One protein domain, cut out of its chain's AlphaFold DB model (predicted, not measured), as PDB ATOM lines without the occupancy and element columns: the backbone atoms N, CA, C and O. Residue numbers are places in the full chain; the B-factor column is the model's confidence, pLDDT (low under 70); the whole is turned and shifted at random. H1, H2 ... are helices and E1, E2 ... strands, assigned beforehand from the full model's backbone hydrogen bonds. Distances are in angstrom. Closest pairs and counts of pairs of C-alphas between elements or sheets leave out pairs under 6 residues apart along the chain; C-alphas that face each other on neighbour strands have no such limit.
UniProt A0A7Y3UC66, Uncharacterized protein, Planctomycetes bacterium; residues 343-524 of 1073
ATOM      1  N   HIS A 343      20.547 -37.451  -3.096       96.19
ATOM      2  CA  HIS A 343      20.529 -36.016  -2.815       96.19
ATOM      3  C   HIS A 343      19.300 -35.673  -1.976       96.19
ATOM      4  O   HIS A 343      18.172 -35.984  -2.348       96.19
ATOM      5  N   ARG A 344      19.516 -35.063  -0.806       93.69
ATOM      6  CA  ARG A 344      18.457 -34.562   0.099       93.69
ATOM      7  C   ARG A 344      17.319 -35.550   0.414       93.69
ATOM      8  O   ARG A 344      16.178 -35.142   0.583       93.69
ATOM      9  N   LEU A 345      17.625 -36.841   0.553       94.38
ATOM     10  CA  LEU A 345      16.616 -37.858   0.897       94.38
ATOM     11  C   LEU A 345      16.085 -37.739   2.335       94.38
ATOM     12  O   LEU A 345      15.013 -38.250   2.648       94.38
ATOM     13  N   ARG A 346      16.833 -37.083   3.230       91.00
ATOM     14  CA  ARG A 346      16.436 -36.918   4.630       91.00
ATOM     15  C   ARG A 346      15.194 -36.027   4.731       91.00
ATOM     16  O   ARG A 346      15.215 -34.889   4.271       91.00
ATOM     17  N   ASP A 347      14.154 -36.539   5.384       87.25
ATOM     18  CA  ASP A 347      12.858 -35.878   5.601       87.25
ATOM     19  C   ASP A 347      12.105 -35.496   4.308       87.25
ATOM     20  O   ASP A 347      11.247 -34.609   4.335       87.25
ATOM     21  N   ALA A 348      12.428 -36.125   3.173       93.06
ATOM     22  CA  ALA A 348      11.741 -35.893   1.907       93.06
ATOM     23  C   ALA A 348      10.372 -36.595   1.884       93.06
ATOM     24  O   ALA A 348      10.283 -37.802   2.114       93.06
ATOM     25  N   SER A 349       9.305 -35.851   1.580       92.19
ATOM     26  CA  SER A 349       7.960 -36.415   1.366       92.19
ATOM     27  C   SER A 349       7.747 -36.899  -0.071       92.19
ATOM     28  O   SER A 349       6.920 -37.778  -0.314       92.19
ATOM     29  N   ILE A 350       8.509 -36.330  -1.007       96.56
ATOM     30  CA  ILE A 350       8.526 -36.685  -2.424       96.56
ATOM     31  C   ILE A 350       9.967 -37.020  -2.802       96.56
ATOM     32  O   ILE A 350      10.875 -36.236  -2.515       96.56
ATOM     33  N   VAL A 351      10.181 -38.156  -3.465       98.12
ATOM     34  CA  VAL A 351      11.480 -38.515  -4.048       98.12
ATOM     35  C   VAL A 351      11.353 -38.677  -5.557       98.12
ATOM     36  O   VAL A 351      10.528 -39.451  -6.040       98.12
ATOM     37  N   LEU A 352      12.201 -37.957  -6.291       98.38
ATOM     38  CA  LEU A 352      12.413 -38.148  -7.722       98.38
ATOM     39  C   LEU A 352      13.448 -39.257  -7.920       98.38
ATOM     40  O   LEU A 352      14.561 -39.164  -7.401       98.38
ATOM     41  N   VAL A 353      13.102 -40.300  -8.665       98.44
ATOM     42  CA  VAL A 353      14.036 -41.361  -9.055       98.44
ATOM     43  C   VAL A 353      14.365 -41.196 -10.529       98.44
ATOM     44  O   VAL A 353      13.453 -41.049 -11.334       98.44
ATOM     45  N   ALA A 354      15.645 -41.201 -10.892       97.38
ATOM     46  CA  ALA A 354      16.068 -40.963 -12.270       97.38
ATOM     47  C   ALA A 354      17.357 -41.719 -12.635       97.38
ATOM     48  O   ALA A 354      18.056 -42.253 -11.770       97.38
ATOM     49  N   GLN A 355      17.681 -41.743 -13.929       96.50
ATOM     50  CA  GLN A 355      18.938 -42.258 -14.480       96.50
ATOM     51  C   GLN A 355      19.604 -41.213 -15.371       96.50
ATOM     52  O   GLN A 355      18.921 -40.460 -16.068       96.50
ATOM     53  N   GLY A 356      20.936 -41.188 -15.369       95.56
ATOM     54  CA  GLY A 356      21.703 -40.333 -16.267       95.56
ATOM     55  C   GLY A 356      21.627 -38.856 -15.930       95.56
ATOM     56  O   GLY A 356      21.527 -38.468 -14.765       95.56
ATOM     57  N   SER A 357      21.653 -38.015 -16.962       94.38
ATOM     58  CA  SER A 357      21.725 -36.562 -16.800       94.38
ATOM     59  C   SER A 357      20.475 -35.981 -16.128       94.38
ATOM     60  O   SER A 357      20.510 -34.863 -15.619       94.38
ATOM     61  N   LEU A 358      19.364 -36.729 -16.109       95.31
ATOM     62  CA  LEU A 358      18.142 -36.357 -15.391       95.31
ATOM     63  C   LEU A 358      18.378 -36.191 -13.890       95.31
ATOM     64  O   LEU A 358      17.682 -35.400 -13.256       95.31
ATOM     65  N   VAL A 359      19.344 -36.923 -13.325       96.56
ATOM     66  CA  VAL A 359      19.685 -36.842 -11.900       96.56
ATOM     67  C   VAL A 359      20.174 -35.437 -11.553       96.56
ATOM     68  O   VAL A 359      19.683 -34.856 -10.591       96.56
ATOM     69  N   ASP A 360      21.058 -34.855 -12.366       93.56
ATOM     70  CA  ASP A 360      21.580 -33.501 -12.148       93.56
ATOM     71  C   ASP A 360      20.474 -32.444 -12.221       93.56
ATOM     72  O   ASP A 360      20.339 -31.624 -11.311       93.56
ATOM     73  N   THR A 361      19.629 -32.489 -13.256       94.31
ATOM     74  CA  THR A 361      18.508 -31.544 -13.386       94.31
ATOM     75  C   THR A 361      17.500 -31.698 -12.239       94.31
ATOM     76  O   THR A 361      17.004 -30.700 -11.712       94.31
ATOM     77  N   ALA A 362      17.240 -32.926 -11.773       96.31
ATOM     78  CA  ALA A 362      16.410 -33.172 -10.594       96.31
ATOM     79  C   ALA A 362      17.053 -32.632  -9.301       96.31
ATOM     80  O   ALA A 362      16.345 -32.078  -8.456       96.31
ATOM     81  N   CYS A 363      18.377 -32.743  -9.144       95.75
ATOM     82  CA  CYS A 363      19.112 -32.161  -8.018       95.75
ATOM     83  C   CYS A 363      19.040 -30.628  -8.030       95.75
ATOM     84  O   CYS A 363      18.748 -30.028  -6.993       95.75
ATOM     85  N   ALA A 364      19.213 -30.000  -9.199       94.06
ATOM     86  CA  ALA A 364      19.070 -28.555  -9.374       94.06
ATOM     87  C   ALA A 364      17.656 -28.069  -9.003       94.06
ATOM     88  O   ALA A 364      17.498 -27.091  -8.266       94.06
ATOM     89  N   LEU A 365      16.622 -28.799  -9.439       95.19
ATOM     90  CA  LEU A 365      15.228 -28.536  -9.080       95.19
ATOM     91  C   LEU A 365      14.962 -28.709  -7.581       95.19
ATOM     92  O   LEU A 365      14.346 -27.834  -6.977       95.19
ATOM     93  N   SER A 366      15.419 -29.808  -6.973       95.44
ATOM     94  CA  SER A 366      15.292 -30.069  -5.528       95.44
ATOM     95  C   SER A 366      15.871 -28.913  -4.704       95.44
ATOM     96  O   SER A 366      15.239 -28.397  -3.777       95.44
ATOM     97  N   ASP A 367      17.048 -28.439  -5.105       93.38
ATOM     98  CA  ASP A 367      17.733 -27.311  -4.493       93.38
ATOM     99  C   ASP A 367      16.973 -25.989  -4.656       93.38
ATOM    100  O   ASP A 367      16.839 -25.220  -3.696       93.38
ATOM    101  N   TRP A 368      16.447 -25.728  -5.852       93.00
ATOM    102  CA  TRP A 368      15.631 -24.551  -6.130       93.00
ATOM    103  C   TRP A 368      14.311 -24.562  -5.348       93.00
ATOM    104  O   TRP A 368      13.948 -23.547  -4.745       93.00
ATOM    105  N   LEU A 369      13.624 -25.704  -5.290       93.00
ATOM    106  CA  LEU A 369      12.366 -25.903  -4.567       93.00
ATOM    107  C   LEU A 369      12.519 -25.639  -3.075       93.00
ATOM    108  O   LEU A 369      11.670 -24.978  -2.473       93.00
ATOM    109  N   LEU A 370      13.614 -26.098  -2.470       92.38
ATOM    110  CA  LEU A 370      13.847 -25.807  -1.065       92.38
ATOM    111  C   LEU A 370      14.090 -24.309  -0.843       92.38
ATOM    112  O   LEU A 370      13.498 -23.728   0.063       92.38
ATOM    113  N   ARG A 371      14.935 -23.675  -1.668       90.56
ATOM    114  CA  ARG A 371      15.269 -22.248  -1.515       90.56
ATOM    115  C   ARG A 371      14.072 -21.324  -1.735       90.56
ATOM    116  O   ARG A 371      13.965 -20.312  -1.055       90.56
ATOM    117  N   THR A 372      13.204 -21.647  -2.693       90.12
ATOM    118  CA  THR A 372      12.142 -20.737  -3.155       90.12
ATOM    119  C   THR A 372      10.754 -21.091  -2.633       90.12
ATOM    120  O   THR A 372       9.921 -20.201  -2.473       90.12
ATOM    121  N   ARG A 373      10.486 -22.374  -2.362       88.56
ATOM    122  CA  ARG A 373       9.168 -22.883  -1.942       88.56
ATOM    123  C   ARG A 373       9.181 -23.578  -0.583       88.56
ATOM    124  O   ARG A 373       8.115 -23.936  -0.095       88.56
ATOM    125  N   ASN A 374      10.355 -23.774   0.027       90.56
ATOM    126  CA  ASN A 374      10.527 -24.568   1.248       90.56
ATOM    127  C   ASN A 374       9.964 -26.003   1.121       90.56
ATOM    128  O   ASN A 374       9.534 -26.606   2.105       90.56
ATOM    129  N   LEU A 375       9.954 -26.554  -0.099       91.25
ATOM    130  CA  LEU A 375       9.517 -27.923  -0.371       91.25
ATOM    131  C   LEU A 375      10.711 -28.881  -0.283       91.25
ATOM    132  O   LEU A 375      11.742 -28.666  -0.918       91.25
ATOM    133  N   LYS A 376      10.569 -29.946   0.514       93.50
ATOM    134  CA  LYS A 376      11.605 -30.966   0.731       93.50
ATOM    135  C   LYS A 376      11.433 -32.125  -0.250       93.50
ATOM    136  O   LYS A 376      10.744 -33.100   0.046       93.50
ATOM    137  N   VAL A 377      12.070 -32.005  -1.408       97.19
ATOM    138  CA  VAL A 377      12.090 -33.053  -2.437       97.19
ATOM    139  C   VAL A 377      13.459 -33.716  -2.461       97.19
ATOM    140  O   VAL A 377      14.471 -33.026  -2.567       97.19
ATOM    141  N   GLY A 378      13.497 -35.041  -2.358       97.94
ATOM    142  CA  GLY A 378      14.722 -35.829  -2.481       97.94
ATOM    143  C   GLY A 378      14.945 -36.329  -3.907       97.94
ATOM    144  O   GLY A 378      14.006 -36.403  -4.699       97.94
ATOM    145  N   VAL A 379      16.180 -36.708  -4.231       98.38
ATOM    146  CA  VAL A 379      16.540 -37.336  -5.511       98.38
ATOM    147  C   VAL A 379      17.333 -38.615  -5.260       98.38
ATOM    148  O   VAL A 379      18.280 -38.628  -4.468       98.38
ATOM    149  N   LEU A 380      16.945 -39.689  -5.946       98.50
ATOM    150  CA  LEU A 380      17.650 -40.966  -5.978       98.50
ATOM    151  C   LEU A 380      18.051 -41.282  -7.428       98.50
ATOM    152  O   LEU A 380      17.211 -41.608  -8.261       98.50
ATOM    153  N   GLY A 381      19.340 -41.186  -7.742       98.06
ATOM    154  CA  GLY A 381      19.876 -41.538  -9.057       98.06
ATOM    155  C   GLY A 381      20.333 -42.995  -9.114       98.06
ATOM    156  O   GLY A 381      21.041 -43.447  -8.216       98.06
ATOM    157  N   ILE A 382      19.982 -43.741 -10.160       97.94
ATOM    158  CA  ILE A 382      20.407 -45.143 -10.310       97.94
ATOM    159  C   ILE A 382      21.682 -45.214 -11.158       97.94
ATOM    160  O   ILE A 382      21.626 -45.052 -12.376       97.94
ATOM    161  N   ARG A 383      22.826 -45.491 -10.515       97.19
ATOM    162  CA  ARG A 383      24.130 -45.653 -11.186       97.19
ATOM    163  C   ARG A 383      24.372 -47.088 -11.629       97.19
ATOM    164  O   ARG A 383      24.954 -47.299 -12.680       97.19
ATOM    165  N   THR A 384      23.927 -48.086 -10.873       97.44
ATOM    166  CA  THR A 384      24.078 -49.497 -11.257       97.44
ATOM    167  C   THR A 384      22.714 -50.087 -11.597       97.44
ATOM    168  O   THR A 384      21.871 -50.240 -10.718       97.44
ATOM    169  N   LEU A 385      22.486 -50.431 -12.870       96.88
ATOM    170  CA  LEU A 385      21.275 -51.158 -13.276       96.88
ATOM    171  C   LEU A 385      21.469 -52.673 -13.116       96.88
ATOM    172  O   LEU A 385      20.547 -53.384 -12.722       96.88
ATOM    173  N   ARG A 386      22.677 -53.178 -13.390       95.50
ATOM    174  CA  ARG A 386      23.047 -54.589 -13.211       95.50
ATOM    175  C   ARG A 386      24.435 -54.680 -12.566       95.50
ATOM    176  O   ARG A 386      25.373 -54.128 -13.143       95.50
ATOM    177  N   PRO A 387      24.587 -55.363 -11.413       93.94
ATOM    178  CA  PRO A 387      23.527 -55.955 -10.584       93.94
ATOM    179  C   PRO A 387      22.580 -54.883 -10.013       93.94
ATOM    180  O   PRO A 387      23.024 -53.808  -9.627       93.94
ATOM    181  N   PHE A 388      21.272 -55.155  -9.983       95.38
ATOM    182  CA  PHE A 388      20.290 -54.159  -9.539       95.38
ATOM    183  C   PHE A 388      20.302 -54.017  -8.006       95.38
ATOM    184  O   PHE A 388      20.026 -55.009  -7.319       95.38
ATOM    185  N   PRO A 389      20.551 -52.819  -7.437       95.00
ATOM    186  CA  PRO A 389      20.708 -52.619  -5.996       95.00
ATOM    187  C   PRO A 389      19.351 -52.516  -5.272       95.00
ATOM    188  O   PRO A 389      19.084 -51.575  -4.526       95.00
ATOM    189  N   GLY A 390      18.463 -53.492  -5.489       94.75
ATOM    190  CA  GLY A 390      17.069 -53.444  -5.038       94.75
ATOM    191  C   GLY A 390      16.894 -53.312  -3.520       94.75
ATOM    192  O   GLY A 390      16.007 -52.591  -3.072       94.75
ATOM    193  N   ALA A 391      17.757 -53.950  -2.723       93.25
ATOM    194  CA  ALA A 391      17.710 -53.834  -1.262       93.25
ATOM    195  C   ALA A 391      18.010 -52.400  -0.790       93.25
ATOM    196  O   ALA A 391      17.275 -51.855   0.032       93.25
ATOM    197  N   LEU A 392      19.044 -51.775  -1.365       94.38
ATOM    198  CA  LEU A 392      19.450 -50.404  -1.058       94.38
ATOM    199  C   LEU A 392      18.406 -49.383  -1.534       94.38
ATOM    200  O   LEU A 392      18.056 -48.461  -0.803       94.38
ATOM    201  N   ILE A 393      17.847 -49.577  -2.733       95.75
ATOM    202  CA  ILE A 393      16.755 -48.742  -3.254       95.75
ATOM    203  C   ILE A 393      15.537 -48.818  -2.325       95.75
ATOM    204  O   ILE A 393      15.016 -47.787  -1.903       95.75
ATOM    205  N   ALA A 394      15.098 -50.024  -1.953       93.44
ATOM    206  CA  ALA A 394      13.953 -50.197  -1.062       93.44
ATOM    207  C   ALA A 394      14.203 -49.597   0.329       93.44
ATOM    208  O   ALA A 394      13.303 -48.986   0.901       93.44
ATOM    209  N   GLN A 395      15.428 -49.702   0.855       92.50
ATOM    210  CA  GLN A 395      15.819 -49.059   2.112       92.50
ATOM    211  C   GLN A 395      15.591 -47.540   2.076       92.50
ATOM    212  O   GLN A 395      15.120 -46.977   3.063       92.50
ATOM    213  N   HIS A 396      15.888 -46.881   0.955       93.69
ATOM    214  CA  HIS A 396      15.669 -45.442   0.801       93.69
ATOM    215  C   HIS A 396      14.210 -45.070   0.522       93.69
ATOM    216  O   HIS A 396      13.768 -44.013   0.964       93.69
ATOM    217  N   LEU A 397      13.467 -45.910  -0.203       93.44
ATOM    218  CA  LEU A 397      12.143 -45.551  -0.714       93.44
ATOM    219  C   LEU A 397      10.974 -46.041   0.147       93.44
ATOM    220  O   LEU A 397       9.933 -45.404   0.122       93.44
ATOM    221  N   ASN A 398      11.102 -47.118   0.932       88.44
ATOM    222  CA  ASN A 398       9.966 -47.735   1.647       88.44
ATOM    223  C   ASN A 398       9.205 -46.777   2.585       88.44
ATOM    224  O   ASN A 398       8.013 -46.964   2.810       88.44
ATOM    225  N   ALA A 399       9.889 -45.782   3.157       86.69
ATOM    226  CA  ALA A 399       9.293 -44.808   4.075       86.69
ATOM    227  C   ALA A 399       8.807 -43.522   3.381       86.69
ATOM    228  O   ALA A 399       8.253 -42.646   4.042       86.69
ATOM    229  N   VAL A 400       9.034 -43.385   2.073       91.56
ATOM    230  CA  VAL A 400       8.699 -42.179   1.312       91.56
ATOM    231  C   VAL A 400       7.243 -42.264   0.843       91.56
ATOM    232  O   VAL A 400       6.911 -43.215   0.134       91.56
ATOM    233  N   PRO A 401       6.372 -41.294   1.174       91.38
ATOM    234  CA  PRO A 401       4.972 -41.316   0.748       91.38
ATOM    235  C   PRO A 401       4.794 -41.296  -0.773       91.38
ATOM    236  O   PRO A 401       3.996 -42.067  -1.298       91.38
ATOM    237  N   THR A 402       5.558 -40.460  -1.480       94.44
ATOM    238  CA  THR A 402       5.414 -40.279  -2.929       94.44
ATOM    239  C   THR A 402       6.749 -40.453  -3.645       94.44
ATOM    240  O   THR A 402       7.722 -39.754  -3.366       94.44
ATOM    241  N   VAL A 403       6.791 -41.371  -4.606       95.75
ATOM    242  CA  VAL A 403       7.958 -41.676  -5.434       95.75
ATOM    243  C   VAL A 403       7.587 -41.459  -6.898       95.75
ATOM    244  O   VAL A 403       6.671 -42.097  -7.414       95.75
ATOM    245  N   LEU A 404       8.309 -40.563  -7.567       97.12
ATOM    246  CA  LEU A 404       8.117 -40.251  -8.983       97.12
ATOM    247  C   LEU A 404       9.322 -40.778  -9.760       97.12
ATOM    248  O   LEU A 404      10.436 -40.289  -9.574       97.12
ATOM    249  N   VAL A 405       9.116 -41.784 -10.606       96.81
ATOM    250  CA  VAL A 405      10.188 -42.395 -11.400       96.81
ATOM    251  C   VAL A 405      10.206 -41.748 -12.780       96.81
ATOM    252  O   VAL A 405       9.279 -41.927 -13.567       96.81
ATOM    253  N   LEU A 406      11.248 -40.966 -13.055       96.81
ATOM    254  CA  LEU A 406      11.473 -40.281 -14.323       96.81
ATOM    255  C   LEU A 406      12.255 -41.201 -15.263       96.81
ATOM    256  O   LEU A 406      13.401 -41.558 -14.977       96.81
ATOM    257  N   GLU A 407      11.659 -41.553 -16.398       94.94
ATOM    258  CA  GLU A 407      12.258 -42.469 -17.364       94.94
ATOM    259  C   GLU A 407      12.314 -41.856 -18.759       94.94
ATOM    260  O   GLU A 407      11.322 -41.345 -19.288       94.94
ATOM    261  N   ARG A 408      13.485 -41.964 -19.399       94.00
ATOM    262  CA  ARG A 408      13.713 -41.476 -20.764       94.00
ATOM    263  C   ARG A 408      13.262 -42.488 -21.824       94.00
ATOM    264  O   ARG A 408      13.994 -42.795 -22.768       94.00
ATOM    265  N   ILE A 409      12.069 -43.043 -21.617       90.56
ATOM    266  CA  ILE A 409      11.393 -44.023 -22.470       90.56
ATOM    267  C   ILE A 409       9.874 -43.906 -22.272       90.56
ATOM    268  O   ILE A 409       9.395 -43.708 -21.161       90.56
ATOM    269  N   ALA A 410       9.115 -44.039 -23.360       84.25
ATOM    270  CA  ALA A 410       7.652 -43.909 -23.367       84.25
ATOM    271  C   ALA A 410       6.919 -45.201 -23.777       84.25
ATOM    272  O   ALA A 410       5.694 -45.255 -23.750       84.25
ATOM    273  N   ASN A 411       7.649 -46.243 -24.187       68.88
ATOM    274  CA  ASN A 411       7.075 -47.387 -24.894       68.88
ATOM    275  C   ASN A 411       7.098 -48.659 -24.044       68.88
ATOM    276  O   ASN A 411       8.109 -49.362 -24.023       68.88
ATOM    277  N   THR A 412       5.971 -49.027 -23.431       64.62
ATOM    278  CA  THR A 412       5.733 -50.406 -22.980       64.62
ATOM    279  C   THR A 412       4.265 -50.791 -23.189       64.62
ATOM    280  O   THR A 412       3.359 -49.989 -23.003       64.62
ATOM    281  N   LEU A 413       4.010 -52.049 -23.563       78.62
ATOM    282  CA  LEU A 413       2.676 -52.666 -23.441       78.62
ATOM    283  C   LEU A 413       2.478 -53.284 -22.044       78.62
ATOM    284  O   LEU A 413       1.621 -54.142 -21.848       78.62
ATOM    285  N   ALA A 414       3.329 -52.914 -21.084       71.62
ATOM    286  CA  ALA A 414       3.392 -53.519 -19.765       71.62
ATOM    287  C   ALA A 414       2.518 -52.732 -18.782       71.62
ATOM    288  O   ALA A 414       3.055 -52.047 -17.926       71.62
ATOM    289  N   ASP A 415       1.194 -52.815 -18.953       70.88
ATOM    290  CA  ASP A 415       0.158 -52.308 -18.029       70.88
ATOM    291  C   ASP A 415       0.477 -50.946 -17.367       70.88
ATOM    292  O   ASP A 415       0.318 -50.763 -16.166       70.88
ATOM    293  N   GLY A 416       1.012 -49.995 -18.147       69.69
ATOM    294  CA  GLY A 416       1.352 -48.642 -17.680       69.69
ATOM    295  C   GLY A 416       2.648 -48.491 -16.866       69.69
ATOM    296  O   GLY A 416       3.020 -47.364 -16.538       69.69
ATOM    297  N   ASP A 417       3.382 -49.564 -16.567       82.38
ATOM    298  CA  ASP A 417       4.681 -49.466 -15.901       82.38
ATOM    299  C   ASP A 417       5.840 -49.437 -16.921       82.38
ATOM    300  O   ASP A 417       6.007 -50.311 -17.788       82.38
ATOM    301  N   LEU A 418       6.705 -48.438 -16.767       91.50
ATOM    302  CA  LEU A 418       7.951 -48.289 -17.516       91.50
ATOM    303  C   LEU A 418       9.077 -49.168 -16.912       91.50
ATOM    304  O   LEU A 418       8.956 -49.624 -15.767       91.50
ATOM    305  N   PRO A 419      10.139 -49.516 -17.670       93.06
ATOM    306  CA  PRO A 419      11.107 -50.543 -17.273       93.06
ATOM    307  C   PRO A 419      11.742 -50.352 -15.889       93.06
ATOM    308  O   PRO A 419      11.758 -51.302 -15.104       93.06
ATOM    309  N   LEU A 420      12.235 -49.155 -15.565       94.44
ATOM    310  CA  LEU A 420      12.855 -48.881 -14.268       94.44
ATOM    311  C   LEU A 420      11.813 -48.900 -13.145       94.44
ATOM    312  O   LEU A 420      12.061 -49.472 -12.081       94.44
ATOM    313  N   THR A 421      10.625 -48.343 -13.392       93.88
ATOM    314  CA  THR A 421       9.505 -48.359 -12.446       93.88
ATOM    315  C   THR A 421       9.154 -49.791 -12.049       93.88
ATOM    316  O   THR A 421       8.978 -50.067 -10.861       93.88
ATOM    317  N   ARG A 422       9.139 -50.738 -12.999       91.44
ATOM    318  CA  ARG A 422       8.888 -52.167 -12.716       91.44
ATOM    319  C   ARG A 422       9.930 -52.766 -11.780       91.44
ATOM    320  O   ARG A 422       9.583 -53.531 -10.874       91.44
ATOM    321  N   GLU A 423      11.202 -52.440 -11.987       93.56
ATOM    322  CA  GLU A 423      12.290 -52.933 -11.140       93.56
ATOM    323  C   GLU A 423      12.221 -52.346  -9.729       93.56
ATOM    324  O   GLU A 423      12.331 -53.085  -8.748       93.56
ATOM    325  N   ILE A 424      11.943 -51.046  -9.612       93.94
ATOM    326  CA  ILE A 424      11.752 -50.362  -8.326       93.94
ATOM    327  C   ILE A 424      10.541 -50.932  -7.588       93.94
ATOM    328  O   ILE A 424      10.651 -51.286  -6.414       93.94
ATOM    329  N   ARG A 425       9.403 -51.094  -8.275       91.06
ATOM    330  CA  ARG A 425       8.187 -51.689  -7.707       91.06
ATOM    331  C   ARG A 425       8.474 -53.090  -7.173       91.06
ATOM    332  O   ARG A 425       8.107 -53.404  -6.043       91.06
ATOM    333  N   THR A 426       9.195 -53.907  -7.942       91.94
ATOM    334  CA  THR A 426       9.603 -55.258  -7.529       91.94
ATOM    335  C   THR A 426      10.542 -55.225  -6.320       91.94
ATOM    336  O   THR A 426      10.376 -56.016  -5.389       91.94
ATOM    337  N   ALA A 427      11.512 -54.308  -6.291       92.56
ATOM    338  CA  ALA A 427      12.438 -54.154  -5.173       92.56
ATOM    339  C   ALA A 427      11.723 -53.743  -3.879       92.56
ATOM    340  O   ALA A 427      11.897 -54.407  -2.856       92.56
ATOM    341  N   ILE A 428      10.863 -52.725  -3.941       89.56
ATOM    342  CA  ILE A 428      10.018 -52.299  -2.819       89.56
ATOM    343  C   ILE A 428       9.159 -53.477  -2.348       89.56
ATOM    344  O   ILE A 428       9.172 -53.819  -1.171       89.56
ATOM    345  N   GLN A 429       8.479 -54.186  -3.251       87.00
ATOM    346  CA  GLN A 429       7.633 -55.327  -2.878       87.00
ATOM    347  C   GLN A 429       8.408 -56.461  -2.195       87.00
ATOM    348  O   GLN A 429       7.898 -57.043  -1.232       87.00
ATOM    349  N   LYS A 430       9.613 -56.776  -2.685       88.38
ATOM    350  CA  LYS A 430      10.472 -57.853  -2.171       88.38
ATOM    351  C   LYS A 430      11.104 -57.517  -0.819       88.38
ATOM    352  O   LYS A 430      11.313 -58.425  -0.016       88.38
ATOM    353  N   HIS A 431      11.419 -56.244  -0.578       85.31
ATOM    354  CA  HIS A 431      12.171 -55.785   0.594       85.31
ATOM    355  C   HIS A 431      11.342 -54.963   1.596       85.31
ATOM    356  O   HIS A 431      11.854 -54.601   2.653       85.31
ATOM    357  N   ALA A 432      10.068 -54.688   1.318       70.50
ATOM    358  CA  ALA A 432       9.151 -54.105   2.290       70.50
ATOM    359  C   ALA A 432       8.825 -55.112   3.408       70.50
ATOM    360  O   ALA A 432       8.444 -56.258   3.150       70.50
ATOM    361  N   GLY A 433       8.932 -54.670   4.664       61.25
ATOM    362  CA  GLY A 433       8.350 -55.382   5.804       61.25
ATOM    363  C   GLY A 433       6.816 -55.443   5.709       61.25
ATOM    364  O   GLY A 433       6.200 -54.765   4.893       61.25
ATOM    365  N   HIS A 434       6.163 -56.230   6.570       52.69
ATOM    366  CA  HIS A 434       4.693 -56.378   6.587       52.69
ATOM    367  C   HIS A 434       3.924 -55.080   6.935       52.69
ATOM    368  O   HIS A 434       2.696 -55.076   6.919       52.69
ATOM    369  N   ALA A 435       4.622 -53.989   7.257       46.00
ATOM    370  CA  ALA A 435       4.046 -52.709   7.639       46.00
ATOM    371  C   ALA A 435       4.308 -51.657   6.546       46.00
ATOM    372  O   ALA A 435       5.448 -51.462   6.141       46.00
ATOM    373  N   SER A 436       3.245 -50.960   6.130       49.66
ATOM    374  CA  SER A 436       3.239 -49.787   5.233       49.66
ATOM    375  C   SER A 436       3.181 -50.027   3.714       49.66
ATOM    376  O   SER A 436       3.828 -49.329   2.942       49.66
ATOM    377  N   ARG A 437       2.345 -50.968   3.249       54.53
ATOM    378  CA  ARG A 437       2.026 -51.114   1.809       54.53
ATOM    379  C   ARG A 437       0.862 -50.250   1.308       54.53
ATOM    380  O   ARG A 437       0.723 -50.090   0.106       54.53
ATOM    381  N   SER A 438      -0.001 -49.738   2.186       56.00
ATOM    382  CA  SER A 438      -1.313 -49.211   1.775       56.00
ATOM    383  C   SER A 438      -1.364 -47.706   1.483       56.00
ATOM    384  O   SER A 438      -2.452 -47.207   1.229       56.00
ATOM    385  N   GLN A 439      -0.243 -46.974   1.561       63.56
ATOM    386  CA  GLN A 439      -0.236 -45.499   1.461       63.56
ATOM    387  C   GLN A 439       0.914 -44.903   0.626       63.56
ATOM    388  O   GLN A 439       1.069 -43.687   0.610       63.56
ATOM    389  N   GLN A 440       1.734 -45.719  -0.047       85.50
ATOM    390  CA  GLN A 440       2.801 -45.200  -0.910       85.50
ATOM    391  C   GLN A 440       2.306 -45.026  -2.349       85.50
ATOM    392  O   GLN A 440       1.801 -45.972  -2.956       85.50
ATOM    393  N   HIS A 441       2.533 -43.844  -2.913       90.25
ATOM    394  CA  HIS A 441       2.262 -43.513  -4.306       90.25
ATOM    395  C   HIS A 441       3.543 -43.673  -5.133       90.25
ATOM    396  O   HIS A 441       4.496 -42.920  -4.949       90.25
ATOM    397  N   LEU A 442       3.577 -44.656  -6.037       91.69
ATOM    398  CA  LEU A 442       4.679 -44.878  -6.980       91.69
ATOM    399  C   LEU A 442       4.183 -44.612  -8.405       91.69
ATOM    400  O   LEU A 442       3.396 -45.407  -8.923       91.69
ATOM    401  N   ALA A 443       4.649 -43.521  -9.014       92.06
ATOM    402  CA  ALA A 443       4.214 -43.063 -10.333       92.06
ATOM    403  C   ALA A 443       5.322 -43.205 -11.389       92.06
ATOM    404  O   ALA A 443       6.472 -42.830 -11.142       92.06
ATOM    405  N   ALA A 444       4.951 -43.703 -12.572       93.31
ATOM    406  CA  ALA A 444       5.812 -43.772 -13.751       93.31
ATOM    407  C   ALA A 444       5.653 -42.505 -14.602       93.31
ATOM    408  O   ALA A 444       4.545 -42.190 -15.046       93.31
ATOM    409  N   ILE A 445       6.755 -41.801 -14.859       94.88
ATOM    410  CA  ILE A 445       6.770 -40.555 -15.628       94.88
ATOM    411  C   ILE A 445       7.682 -40.717 -16.849       94.88
ATOM    412  O   ILE A 445       8.907 -40.747 -16.723       94.88
ATOM    413  N   ALA A 446       7.093 -40.773 -18.042       94.50
ATOM    414  CA  ALA A 446       7.827 -40.732 -19.302       94.50
ATOM    415  C   ALA A 446       8.257 -39.290 -19.608       94.50
ATOM    416  O   ALA A 446       7.430 -38.375 -19.646       94.50
ATOM    417  N   CYS A 447       9.545 -39.063 -19.857       94.19
ATOM    418  CA  CYS A 447      10.080 -37.737 -20.173       94.19
ATOM    419  C   CYS A 447      11.241 -37.818 -21.172       94.19
ATOM    420  O   CYS A 447      11.747 -38.895 -21.466       94.19
ATOM    421  N   GLY A 448      11.655 -36.687 -21.753       91.31
ATOM    422  CA  GLY A 448      12.926 -36.567 -22.487       91.31
ATOM    423  C   GLY A 448      13.160 -37.499 -23.685       91.31
ATOM    424  O   GLY A 448      14.297 -37.609 -24.148       91.31
ATOM    425  N   CYS A 449      12.129 -38.206 -24.158       89.12
ATOM    426  CA  CYS A 449      12.244 -39.236 -25.187       89.12
ATOM    427  C   CYS A 449      12.680 -38.618 -26.521       89.12
ATOM    428  O   CYS A 449      12.123 -37.606 -26.951       89.12
ATOM    429  N   GLY A 450      13.674 -39.222 -27.177       89.12
ATOM    430  CA  GLY A 450      14.202 -38.723 -28.449       89.12
ATOM    431  C   GLY A 450      14.959 -37.398 -28.344       89.12
ATOM    432  O   GLY A 450      15.100 -36.724 -29.360       89.12
ATOM    433  N   GLY A 451      15.416 -37.018 -27.145       86.88
ATOM    434  CA  GLY A 451      16.042 -35.717 -26.877       86.88
ATOM    435  C   GLY A 451      15.046 -34.569 -26.713       86.88
ATOM    436  O   GLY A 451      15.431 -33.405 -26.803       86.88
ATOM    437  N   ARG A 452      13.750 -34.855 -26.491       88.06
ATOM    438  CA  ARG A 452      12.774 -33.792 -26.215       88.06
ATOM    439  C   ARG A 452      13.231 -32.974 -24.993       88.06
ATOM    440  O   ARG A 452      13.541 -33.584 -23.969       88.06
ATOM    441  N   PRO A 453      13.221 -31.632 -25.072       86.62
ATOM    442  CA  PRO A 453      13.582 -30.784 -23.948       86.62
ATOM    443  C   PRO A 453      12.774 -31.089 -22.685       86.62
ATOM    444  O   PRO A 453      11.558 -31.280 -22.759       86.62
ATOM    445  N   ILE A 454      13.440 -31.089 -21.534       89.06
ATOM    446  CA  ILE A 454      12.802 -31.177 -20.220       89.06
ATOM    447  C   ILE A 454      12.888 -29.804 -19.579       89.06
ATOM    448  O   ILE A 454      13.961 -29.365 -19.165       89.06
ATOM    449  N   GLN A 455      11.743 -29.128 -19.519       88.19
ATOM    450  CA  GLN A 455      11.652 -27.789 -18.958       88.19
ATOM    451  C   GLN A 455      11.586 -27.861 -17.433       88.19
ATOM    452  O   GLN A 455      10.842 -28.667 -16.862       88.19
ATOM    453  N   ALA A 456      12.318 -26.975 -16.763       89.94
ATOM    454  CA  ALA A 456      12.264 -26.832 -15.315       89.94
ATOM    455  C   ALA A 456      10.840 -26.510 -14.829       89.94
ATOM    456  O   ALA A 456      10.406 -26.994 -13.781       89.94
ATOM    457  N   ALA A 457      10.084 -25.744 -15.622       88.00
ATOM    458  CA  ALA A 457       8.689 -25.422 -15.339       88.00
ATOM    459  C   ALA A 457       7.761 -26.655 -15.357       88.00
ATOM    460  O   ALA A 457       6.863 -26.748 -14.517       88.00
ATOM    461  N   ASP A 458       7.994 -27.619 -16.253       90.69
ATOM    462  CA  ASP A 458       7.213 -28.861 -16.315       90.69
ATOM    463  C   ASP A 458       7.518 -29.756 -15.109       90.69
ATOM    464  O   ASP A 458       6.603 -30.268 -14.462       90.69
ATOM    465  N   LEU A 459       8.799 -29.902 -14.749       92.81
ATOM    466  CA  LEU A 459       9.202 -30.652 -13.555       92.81
ATOM    467  C   LEU A 459       8.634 -30.033 -12.271       92.81
ATOM    468  O   LEU A 459       8.188 -30.750 -11.373       92.81
ATOM    469  N   PHE A 460       8.624 -28.701 -12.183       92.25
ATOM    470  CA  PHE A 460       7.970 -27.992 -11.088       92.25
ATOM    471  C   PHE A 460       6.467 -28.300 -11.040       92.25
ATOM    472  O   PHE A 460       5.950 -28.616  -9.969       92.25
ATOM    473  N   ALA A 461       5.777 -28.263 -12.186       90.56
ATOM    474  CA  ALA A 461       4.354 -28.587 -12.267       90.56
ATOM    475  C   ALA A 461       4.058 -30.029 -11.815       90.56
ATOM    476  O   ALA A 461       3.114 -30.245 -11.055       90.56
ATOM    477  N   LEU A 462       4.901 -30.992 -12.202       93.56
ATOM    478  CA  LEU A 462       4.826 -32.382 -11.744       93.56
ATOM    479  C   LEU A 462       4.939 -32.487 -10.215       93.56
ATOM    480  O   LEU A 462       4.114 -33.144  -9.579       93.56
ATOM    481  N   VAL A 463       5.941 -31.838  -9.615       94.56
ATOM    482  CA  VAL A 463       6.142 -31.864  -8.158       94.56
ATOM    483  C   VAL A 463       4.977 -31.201  -7.425       94.56
ATOM    484  O   VAL A 463       4.509 -31.734  -6.422       94.56
ATOM    485  N   GLU A 464       4.479 -30.065  -7.915       91.06
ATOM    486  CA  GLU A 464       3.312 -29.391  -7.336       91.06
ATOM    487  C   GLU A 464       2.058 -30.270  -7.394       91.06
ATOM    488  O   GLU A 464       1.333 -30.369  -6.401       91.06
ATOM    489  N   GLN A 465       1.814 -30.935  -8.527       90.88
ATOM    490  CA  GLN A 465       0.699 -31.867  -8.672       90.88
ATOM    491  C   GLN A 465       0.833 -33.034  -7.689       90.88
ATOM    492  O   GLN A 465      -0.117 -33.333  -6.970       90.88
ATOM    493  N   ALA A 466       2.023 -33.629  -7.587       92.44
ATOM    494  CA  ALA A 466       2.304 -34.711  -6.649       92.44
ATOM    495  C   ALA A 466       2.157 -34.282  -5.179       92.44
ATOM    496  O   ALA A 466       1.703 -35.065  -4.349       92.44
ATOM    497  N   ASN A 467       2.515 -33.040  -4.846       91.88
ATOM    498  CA  ASN A 467       2.391 -32.499  -3.493       91.88
ATOM    499  C   ASN A 467       0.928 -32.234  -3.095       91.88
ATOM    500  O   ASN A 467       0.580 -32.351  -1.923       91.88
ATOM    501  N   LYS A 468       0.071 -31.868  -4.057       90.19
ATOM    502  CA  LYS A 468      -1.347 -31.553  -3.815       90.19
ATOM    503  C   LYS A 468      -2.267 -32.767  -3.923       90.19
ATOM    504  O   LYS A 468      -3.216 -32.864  -3.153       90.19
ATOM    505  N   ASN A 469      -2.028 -33.639  -4.901       89.38
ATOM    506  CA  ASN A 469      -2.886 -34.773  -5.236       89.38
ATOM    507  C   ASN A 469      -2.051 -35.948  -5.802       89.38
ATOM    508  O   ASN A 469      -2.080 -36.203  -7.011       89.38
ATOM    509  N   PRO A 470      -1.273 -36.654  -4.959       88.50
ATOM    510  CA  PRO A 470      -0.359 -37.713  -5.408       88.50
ATOM    511  C   PRO A 470      -1.077 -38.915  -6.036       88.50
ATOM    512  O   PRO A 470      -0.551 -39.541  -6.951       88.50
ATOM    513  N   GLU A 471      -2.294 -39.208  -5.589       88.19
ATOM    514  CA  GLU A 471      -3.159 -40.269  -6.113       88.19
ATOM    515  C   GLU A 471      -3.611 -40.032  -7.560       88.19
ATOM    516  O   GLU A 471      -3.839 -40.991  -8.288       88.19
ATOM    517  N   SER A 472      -3.608 -38.782  -8.041       86.94
ATOM    518  CA  SER A 472      -3.842 -38.503  -9.467       86.94
ATOM    519  C   SER A 472      -2.761 -39.061 -10.402       86.94
ATOM    520  O   SER A 472      -3.006 -39.177 -11.597       86.94
ATOM    521  N   LEU A 473      -1.578 -39.407  -9.877       87.38
ATOM    522  CA  LEU A 473      -0.416 -39.819 -10.670       87.38
ATOM    523  C   LEU A 473      -0.186 -41.337 -10.702       87.38
ATOM    524  O   LEU A 473       0.700 -41.801 -11.417       87.38
ATOM    525  N   THR A 474      -0.930 -42.123  -9.919       81.75
ATOM    526  CA  THR A 474      -0.605 -43.543  -9.685       81.75
ATOM    527  C   THR A 474      -1.295 -44.534 -10.615       81.75
ATOM    528  O   THR A 474      -0.851 -45.678 -10.690       81.75
ATOM    529  N   ASP A 475      -2.346 -44.117 -11.321       75.38
ATOM    530  CA  ASP A 475      -3.201 -45.034 -12.090       75.38
ATOM    531  C   ASP A 475      -2.672 -45.341 -13.502       75.38
ATOM    532  O   ASP A 475      -3.088 -46.315 -14.124       75.38
ATOM    533  N   SER A 476      -1.774 -44.508 -14.040       80.12
ATOM    534  CA  SER A 476      -1.223 -44.675 -15.391       80.12
ATOM    535  C   SER A 476       0.119 -43.962 -15.569       80.12
ATOM    536  O   SER A 476       0.511 -43.123 -14.753       80.12
ATOM    537  N   THR A 477       0.828 -44.278 -16.658       89.00
ATOM    538  CA  THR A 477       2.016 -43.520 -17.067       89.00
ATOM    539  C   THR A 477       1.633 -42.084 -17.411       89.00
ATOM    540  O   THR A 477       0.774 -41.858 -18.265       89.00
ATOM    541  N   HIS A 478       2.327 -41.120 -16.813       91.19
ATOM    542  CA  HIS A 478       2.190 -39.709 -17.167       91.19
ATOM    543  C   HIS A 478       3.347 -39.256 -18.057       91.19
ATOM    544  O   HIS A 478       4.461 -39.771 -17.961       91.19
ATOM    545  N   TYR A 479       3.093 -38.275 -18.920       92.44
ATOM    546  CA  TYR A 479       4.049 -37.777 -19.902       92.44
ATOM    547  C   TYR A 479       4.427 -36.336 -19.585       92.44
ATOM    548  O   TYR A 479       3.604 -35.425 -19.679       92.44
ATOM    549  N   LEU A 480       5.687 -36.120 -19.228       92.38
ATOM    550  CA  LEU A 480       6.201 -34.797 -18.905       92.38
ATOM    551  C   LEU A 480       6.557 -34.020 -20.179       92.38
ATOM    552  O   LEU A 480       7.254 -34.533 -21.058       92.38
ATOM    553  N   GLY A 481       6.108 -32.768 -20.265       88.50
ATOM    554  CA  GLY A 481       6.408 -31.874 -21.383       88.50
ATOM    555  C   GLY A 481       5.636 -32.197 -22.666       88.50
ATOM    556  O   GLY A 481       5.993 -31.690 -23.732       88.50
ATOM    557  N   LEU A 482       4.608 -33.051 -22.607       89.12
ATOM    558  CA  LEU A 482       3.778 -33.460 -23.744       89.12
ATOM    559  C   LEU A 482       2.298 -33.205 -23.457       89.12
ATOM    560  O   LEU A 482       1.768 -33.664 -22.451       89.12
ATOM    561  N   ASP A 483       1.622 -32.554 -24.402       87.06
ATOM    562  CA  ASP A 483       0.166 -32.414 -24.406       87.06
ATOM    563  C   ASP A 483      -0.453 -33.394 -25.420       87.06
ATOM    564  O   ASP A 483       0.072 -33.591 -26.522       87.06
ATOM    565  N   PHE A 484      -1.617 -33.954 -25.083       88.25
ATOM    566  CA  PHE A 484      -2.417 -34.800 -25.985       88.25
ATOM    567  C   PHE A 484      -3.639 -34.056 -26.545       88.25
ATOM    568  O   PHE A 484      -4.091 -34.316 -27.661       88.25
ATOM    569  N   ILE A 485      -4.175 -33.085 -25.796       87.00
ATOM    570  CA  ILE A 485      -5.322 -32.266 -26.204       87.00
ATOM    571  C   ILE A 485      -5.097 -30.813 -25.782       87.00
ATOM    572  O   ILE A 485      -4.874 -30.535 -24.609       87.00
ATOM    573  N   ARG A 486      -5.269 -29.860 -26.712       83.19
ATOM    574  CA  ARG A 486      -5.283 -28.418 -26.401       83.19
ATOM    575  C   ARG A 486      -6.698 -27.872 -26.396       83.19
ATOM    576  O   ARG A 486      -7.507 -28.253 -27.241       83.19
ATOM    577  N   LYS A 487      -7.001 -26.949 -25.475       80.75
ATOM    578  CA  LYS A 487      -8.312 -26.267 -25.392       80.75
ATOM    579  C   LYS A 487      -8.679 -25.594 -26.713       80.75
ATOM    580  O   LYS A 487      -9.756 -25.853 -27.246       80.75
ATOM    581  N   GLN A 488      -7.744 -24.817 -27.248       85.56
ATOM    582  CA  GLN A 488      -7.901 -24.085 -28.491       85.56
ATOM    583  C   GLN A 488      -6.615 -24.188 -29.317       85.56
ATOM    584  O   GLN A 488      -5.525 -24.088 -28.760       85.56
ATOM    585  N   SER A 489      -6.746 -24.385 -30.627       86.44
ATOM    586  CA  SER A 489      -5.649 -24.243 -31.587       86.44
ATOM    587  C   SER A 489      -5.952 -23.107 -32.555       86.44
ATOM    588  O   SER A 489      -7.093 -22.926 -32.986       86.44
ATOM    589  N   LYS A 490      -4.909 -22.370 -32.946       87.12
ATOM    590  CA  LYS A 490      -4.986 -21.362 -34.015       87.12
ATOM    591  C   LYS A 490      -5.238 -21.969 -35.400       87.12
ATOM    592  O   LYS A 490      -5.624 -21.253 -36.319       87.12
ATOM    593  N   TYR A 491      -5.060 -23.284 -35.552       88.81
ATOM    594  CA  TYR A 491      -5.269 -24.004 -36.805       88.81
ATOM    595  C   TYR A 491      -6.624 -24.736 -36.810       88.81
ATOM    596  O   TYR A 491      -6.779 -25.728 -36.093       88.81
ATOM    597  N   PRO A 492      -7.594 -24.353 -37.665       89.94
ATOM    598  CA  PRO A 492      -8.939 -24.946 -37.655       89.94
ATOM    599  C   PRO A 492      -8.960 -26.472 -37.841       89.94
ATOM    600  O   PRO A 492      -9.707 -27.180 -37.169       89.94
ATOM    601  N   LYS A 493      -8.099 -27.010 -38.717       88.62
ATOM    602  CA  LYS A 493      -7.984 -28.463 -38.948       88.62
ATOM    603  C   LYS A 493      -7.375 -29.215 -37.756       88.62
ATOM    604  O   LYS A 493      -7.670 -30.400 -37.592       88.62
ATOM    605  N   ARG A 494      -6.560 -28.550 -36.928       90.75
ATOM    606  CA  ARG A 494      -6.078 -29.097 -35.647       90.75
ATOM    607  C   ARG A 494      -7.150 -29.003 -34.569       90.75
ATOM    608  O   ARG A 494      -7.361 -29.980 -33.863       90.75
ATOM    609  N   GLN A 495      -7.891 -27.896 -34.493       91.38
ATOM    610  CA  GLN A 495      -9.035 -27.782 -33.581       91.38
ATOM    611  C   GLN A 495     -10.036 -28.926 -33.802       91.38
ATOM    612  O   GLN A 495     -10.395 -29.625 -32.858       91.38
ATOM    613  N   ALA A 496     -10.394 -29.195 -35.062       90.81
ATOM    614  CA  ALA A 496     -11.273 -30.307 -35.415       90.81
ATOM    615  C   ALA A 496     -10.709 -31.682 -35.002       90.81
ATOM    616  O   ALA A 496     -11.474 -32.563 -34.603       90.81
ATOM    617  N   LEU A 497      -9.384 -31.872 -35.071       90.19
ATOM    618  CA  LEU A 497      -8.712 -33.079 -34.581       90.19
ATOM    619  C   LEU A 497      -8.848 -33.206 -33.057       90.19
ATOM    620  O   LEU A 497      -9.268 -34.258 -32.581       90.19
ATOM    621  N   HIS A 498      -8.572 -32.143 -32.297       91.06
ATOM    622  CA  HIS A 498      -8.741 -32.149 -30.841       91.06
ATOM    623  C   HIS A 498     -10.193 -32.432 -30.430       91.06
ATOM    624  O   HIS A 498     -10.433 -33.251 -29.545       91.06
ATOM    625  N   ASP A 499     -11.172 -31.827 -31.105       90.88
ATOM    626  CA  ASP A 499     -12.597 -32.056 -30.833       90.88
ATOM    627  C   ASP A 499     -13.049 -33.477 -31.207       90.88
ATOM    628  O   ASP A 499     -13.999 -34.009 -30.627       90.88
ATOM    629  N   ALA A 500     -12.396 -34.113 -32.182       90.06
ATOM    630  CA  ALA A 500     -12.616 -35.522 -32.493       90.06
ATOM    631  C   ALA A 500     -12.012 -36.442 -31.421       90.06
ATOM    632  O   ALA A 500     -12.685 -37.383 -31.003       90.06
ATOM    633  N   LEU A 501     -10.795 -36.150 -30.946       90.50
ATOM    634  CA  LEU A 501     -10.128 -36.918 -29.889       90.50
ATOM    635  C   LEU A 501     -10.913 -36.869 -28.572       90.50
ATOM    636  O   LEU A 501     -11.180 -37.919 -27.994       90.50
ATOM    637  N   ARG A 502     -11.397 -35.687 -28.161       88.12
ATOM    638  CA  ARG A 502     -12.254 -35.525 -26.966       88.12
ATOM    639  C   ARG A 502     -13.513 -36.385 -26.989       88.12
ATOM    640  O   ARG A 502     -13.966 -36.833 -25.949       88.12
ATOM    641  N   ARG A 503     -14.118 -36.557 -28.167       87.50
ATOM    642  CA  ARG A 503     -15.384 -37.289 -28.323       87.50
ATOM    643  C   ARG A 503     -15.209 -38.802 -28.411       87.50
ATOM    644  O   ARG A 503     -16.193 -39.511 -28.246       87.50
ATOM    645  N   ARG A 504     -14.017 -39.278 -28.779       86.06
ATOM    646  CA  ARG A 504     -13.769 -40.682 -29.148       86.06
ATOM    647  C   ARG A 504     -12.822 -41.420 -28.205       86.06
ATOM    648  O   ARG A 504     -12.677 -42.625 -28.366       86.06
ATOM    649  N   SER A 505     -12.144 -40.718 -27.304       79.44
ATOM    650  CA  SER A 505     -11.246 -41.334 -26.330       79.44
ATOM    651  C   SER A 505     -12.024 -41.772 -25.092       79.44
ATOM    652  O   SER A 505     -12.717 -40.952 -24.495       79.44
ATOM    653  N   ASP A 506     -11.866 -43.035 -24.690       76.31
ATOM    654  CA  ASP A 506     -12.400 -43.551 -23.420       76.31
ATOM    655  C   ASP A 506     -11.575 -43.061 -22.211       76.31
ATOM    656  O   ASP A 506     -12.072 -42.997 -21.090       76.31
ATOM    657  N   THR A 507     -10.316 -42.674 -22.443       76.62
ATOM    658  CA  THR A 507      -9.423 -42.056 -21.453       76.62
ATOM    659  C   THR A 507      -9.500 -40.535 -21.545       76.62
ATOM    660  O   THR A 507      -9.474 -39.977 -22.648       76.62
ATOM    661  N   ASP A 508      -9.513 -39.845 -20.403       82.38
ATOM    662  CA  ASP A 508      -9.346 -38.393 -20.380       82.38
ATOM    663  C   ASP A 508      -7.896 -38.019 -20.728       82.38
ATOM    664  O   ASP A 508      -7.007 -37.966 -19.885       82.38
ATOM    665  N   LEU A 509      -7.645 -37.751 -22.010       84.88
ATOM    666  CA  LEU A 509      -6.316 -37.389 -22.509       84.88
ATOM    667  C   LEU A 509      -5.804 -36.043 -21.961       84.88
ATOM    668  O   LEU A 509      -4.652 -35.689 -22.203       84.88
ATOM    669  N   SER A 510      -6.639 -35.262 -21.265       80.88
ATOM    670  CA  SER A 510      -6.214 -33.994 -20.667       80.88
ATOM    671  C   SER A 510      -5.446 -34.156 -19.353       80.88
ATOM    672  O   SER A 510      -4.819 -33.191 -18.918       80.88
ATOM    673  N   THR A 511      -5.458 -35.348 -18.745       81.44
ATOM    674  CA  THR A 511      -4.835 -35.601 -17.433       81.44
ATOM    675  C   THR A 511      -3.493 -36.328 -17.511       81.44
ATOM    676  O   THR A 511      -2.686 -36.206 -16.597       81.44
ATOM    677  N   ILE A 512      -3.220 -37.045 -18.607       86.38
ATOM    678  CA  ILE A 512      -2.001 -37.859 -18.769       86.38
ATOM    679  C   ILE A 512      -0.757 -37.043 -19.156       86.38
ATOM    680  O   ILE A 512       0.367 -37.511 -18.987       86.38
ATOM    681  N   GLY A 513      -0.943 -35.843 -19.710       89.12
ATOM    682  CA  GLY A 513       0.135 -34.924 -20.074       89.12
ATOM    683  C   GLY A 513       0.366 -33.885 -18.980       89.12
ATOM    684  O   GLY A 513      -0.588 -33.259 -18.523       89.12
ATOM    685  N   ILE A 514       1.620 -33.688 -18.573       88.50
ATOM    686  CA  ILE A 514       2.002 -32.710 -17.547       88.50
ATOM    687  C   ILE A 514       2.878 -31.645 -18.195       88.50
ATOM    688  O   ILE A 514       4.030 -31.901 -18.548       88.50
ATOM    689  N   THR A 515       2.331 -30.438 -18.328       84.94
ATOM    690  CA  THR A 515       3.043 -29.255 -18.825       84.94
ATOM    691  C   THR A 515       2.810 -28.056 -17.908       84.94
ATOM    692  O   THR A 515       1.787 -27.967 -17.227       84.94
ATOM    693  N   ALA A 516       3.717 -27.081 -17.904       76.00
ATOM    694  CA  ALA A 516       3.598 -25.854 -17.115       76.00
ATOM    695  C   ALA A 516       2.285 -25.086 -17.388       76.00
ATOM    696  O   ALA A 516       1.753 -24.419 -16.497       76.00
ATOM    697  N   HIS A 517       1.742 -25.212 -18.606       62.94
ATOM    698  CA  HIS A 517       0.480 -24.604 -19.033       62.94
ATOM    699  C   HIS A 517      -0.767 -25.376 -18.572       62.94
ATOM    700  O   HIS A 517      -1.792 -24.759 -18.273       62.94
ATOM    701  N   THR A 518      -0.707 -26.709 -18.510       53.56
ATOM    702  CA  THR A 518      -1.827 -27.566 -18.084       53.56
ATOM    703  C   THR A 518      -1.877 -27.727 -16.562       53.56
ATOM    704  O   THR A 518      -2.955 -27.607 -15.977       53.56
ATOM    705  N   GLY A 519      -0.721 -27.857 -15.902       45.66
ATOM    706  CA  GLY A 519      -0.600 -27.948 -14.441       45.66
ATOM    707  C   GLY A 519      -1.034 -26.676 -13.699       45.66
ATOM    708  O   GLY A 519      -1.559 -26.750 -12.588       45.66
ATOM    709  N   ALA A 520      -0.916 -25.501 -14.330       36.44
ATOM    710  CA  ALA A 520      -1.429 -24.238 -13.782       36.44
ATOM    711  C   ALA A 520      -2.964 -24.230 -13.646       36.44
ATOM    712  O   ALA A 520      -3.514 -23.653 -12.706       36.44
ATOM    713  N   ALA A 521      -3.668 -24.874 -14.586       37.50
ATOM    714  CA  ALA A 521      -5.126 -24.842 -14.660       37.50
ATOM    715  C   ALA A 521      -5.804 -25.826 -13.692       37.50
ATOM    716  O   ALA A 521      -6.925 -25.560 -13.265       37.50
ATOM    717  N   SER A 522      -5.147 -26.936 -13.340       38.41
ATOM    718  CA  SER A 522      -5.678 -27.930 -12.395       38.41
ATOM    719  C   SER A 522      -5.365 -27.603 -10.929       38.41
ATOM    720  O   SER A 522      -6.124 -27.994 -10.046       38.41
ATOM    721  N   ALA A 523      -4.284 -26.860 -10.654       41.16
ATOM    722  CA  ALA A 523      -3.762 -26.676  -9.296       41.16
ATOM    723  C   ALA A 523      -3.990 -25.282  -8.670       41.16
ATOM    724  O   ALA A 523      -3.585 -25.066  -7.523       41.16
ATOM    725  N   GLY A 524      -4.596 -24.329  -9.393       40.16
ATOM    726  CA  GLY A 524      -4.879 -22.970  -8.899       40.16
ATOM    727  C   GLY A 524      -3.635 -22.123  -8.583       40.16
ATOM    728  O   GLY A 524      -3.740 -21.084  -7.931       40.16
TER     729      GLY A 524
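This is residues 343 to 524 of the 1073 residues of an uncharacterized protein of Planctomycetes bacterium (UniProt A0A7Y3UC66). A strongly twisted wall of five parallel strands has H1, H4 and short H5 over one face and H3 over the other, with H2 packed on H3 and H7 packed on H4. From the end of E6 a long loop runs out to H6, far from the sheet, and comes back to H7; this arm makes much of the longest axis. You have 182 printed residues with seven named helices and six named strands, in the order E1 H1 E2 E3 H2 E4 H3 E5 H4 H5 E6 H6 H7. The sheet's order is E2 E1 E4 E5 E6, and the class is mixed, helices and strands. The whole is compact, with a radius of gyration of the C-alphas of 16.9 A and spans of 54 by 38 by 31 A.

Begin with the sheet: E2, residues 377 to 382, and E6, residues 478 to 480, are its edge strands, and E1, residues 350 to 354, E4, residues 402 to 407, and E5, residues 441 to 446, are inner strands. Look for N 378 and O 350 at 2.9 A between E2 and E1, N 353 and O 404 at 2.8 A between E1 and E4, N 403 and O 441 at 2.8 A between E4 and E5, and N 446 and O 478 at 2.8 A between E5 and E6. From edge to edge the strands' lines turn by 95 degrees. H1, residues 358 to 373, lies over E2 and E1 at a height over the sheet of 9.3 A and runs along the strands; the C-alphas of Ser 366 and Val 377, the closest of H1 and E2, are 5.4 A apart. H3, residues 419 to 431, is on the opposite face, over E4, at a height of 9.9 A. H4, residues 456 to 468, is on the same face as H1; these helices on both faces make three layers. H1 and H4 only just touch, with 3 pairs of C-alphas within 8 A, the closest those of Leu 365 and Ala 456 at 7.1 A. H5, residues 470 to 473, is on that face too, only just over E5, on which 3 of its C-alphas fall. There are three strand-helix-strand units, two parallel neighbour strands with helices between: E1, H1, E2 and E4, H3, E5 with right-handed crossovers, and E5, H4 H5, E6 with a left-handed one. H2, residues 390 to 397, only grazes the sheet and touches H3, about perpendicular at 88 degrees, closest at the C-alphas of Gly 390 and Ala 427, 4.7 A apart. H7, residues 516 to 523, touches H4 at a shallow tilt of 14 degrees, the same way, closest at the C-alphas of Asp 458 and Ala 516, 4.8 A apart. E3, residues 384 to 386, pairs with no named strand; E2 runs on into it at 43 degrees. H6, residues 492 to 504, touches no helix and is not on the sheet. Every O i to N i+4 pair is within hydrogen-bond range in H1, H2, H3 and H4, against 8 of 9 in H6 and 2 of 4 in H7; H5 is too short for such a pair.

Find C-alpha 350 at (8.526, -36.685, -2.424), where E1 begins. H1 starts at C-alpha 358, (18.142, -36.357, -15.391), and is 21.0 A long; H3 is 18.7 A, H6 18.5 A and H4 18.4 A. E2 is 16.7 A, E5 16.2 A and E4 16.1 A. H7 ends at C-alpha 523, (-3.762, -26.676, -9.296).

The two C-alphas farthest apart, those of His 434 and Pro 492, are 56.0 A apart. The printed part has no cut. The links E4 to H3, E6 to H6 and H6 to H7 are long. Look for pLDDT under 70 at residues 411 to 412, 416, 433 to 439 and 517 to 524 of this model.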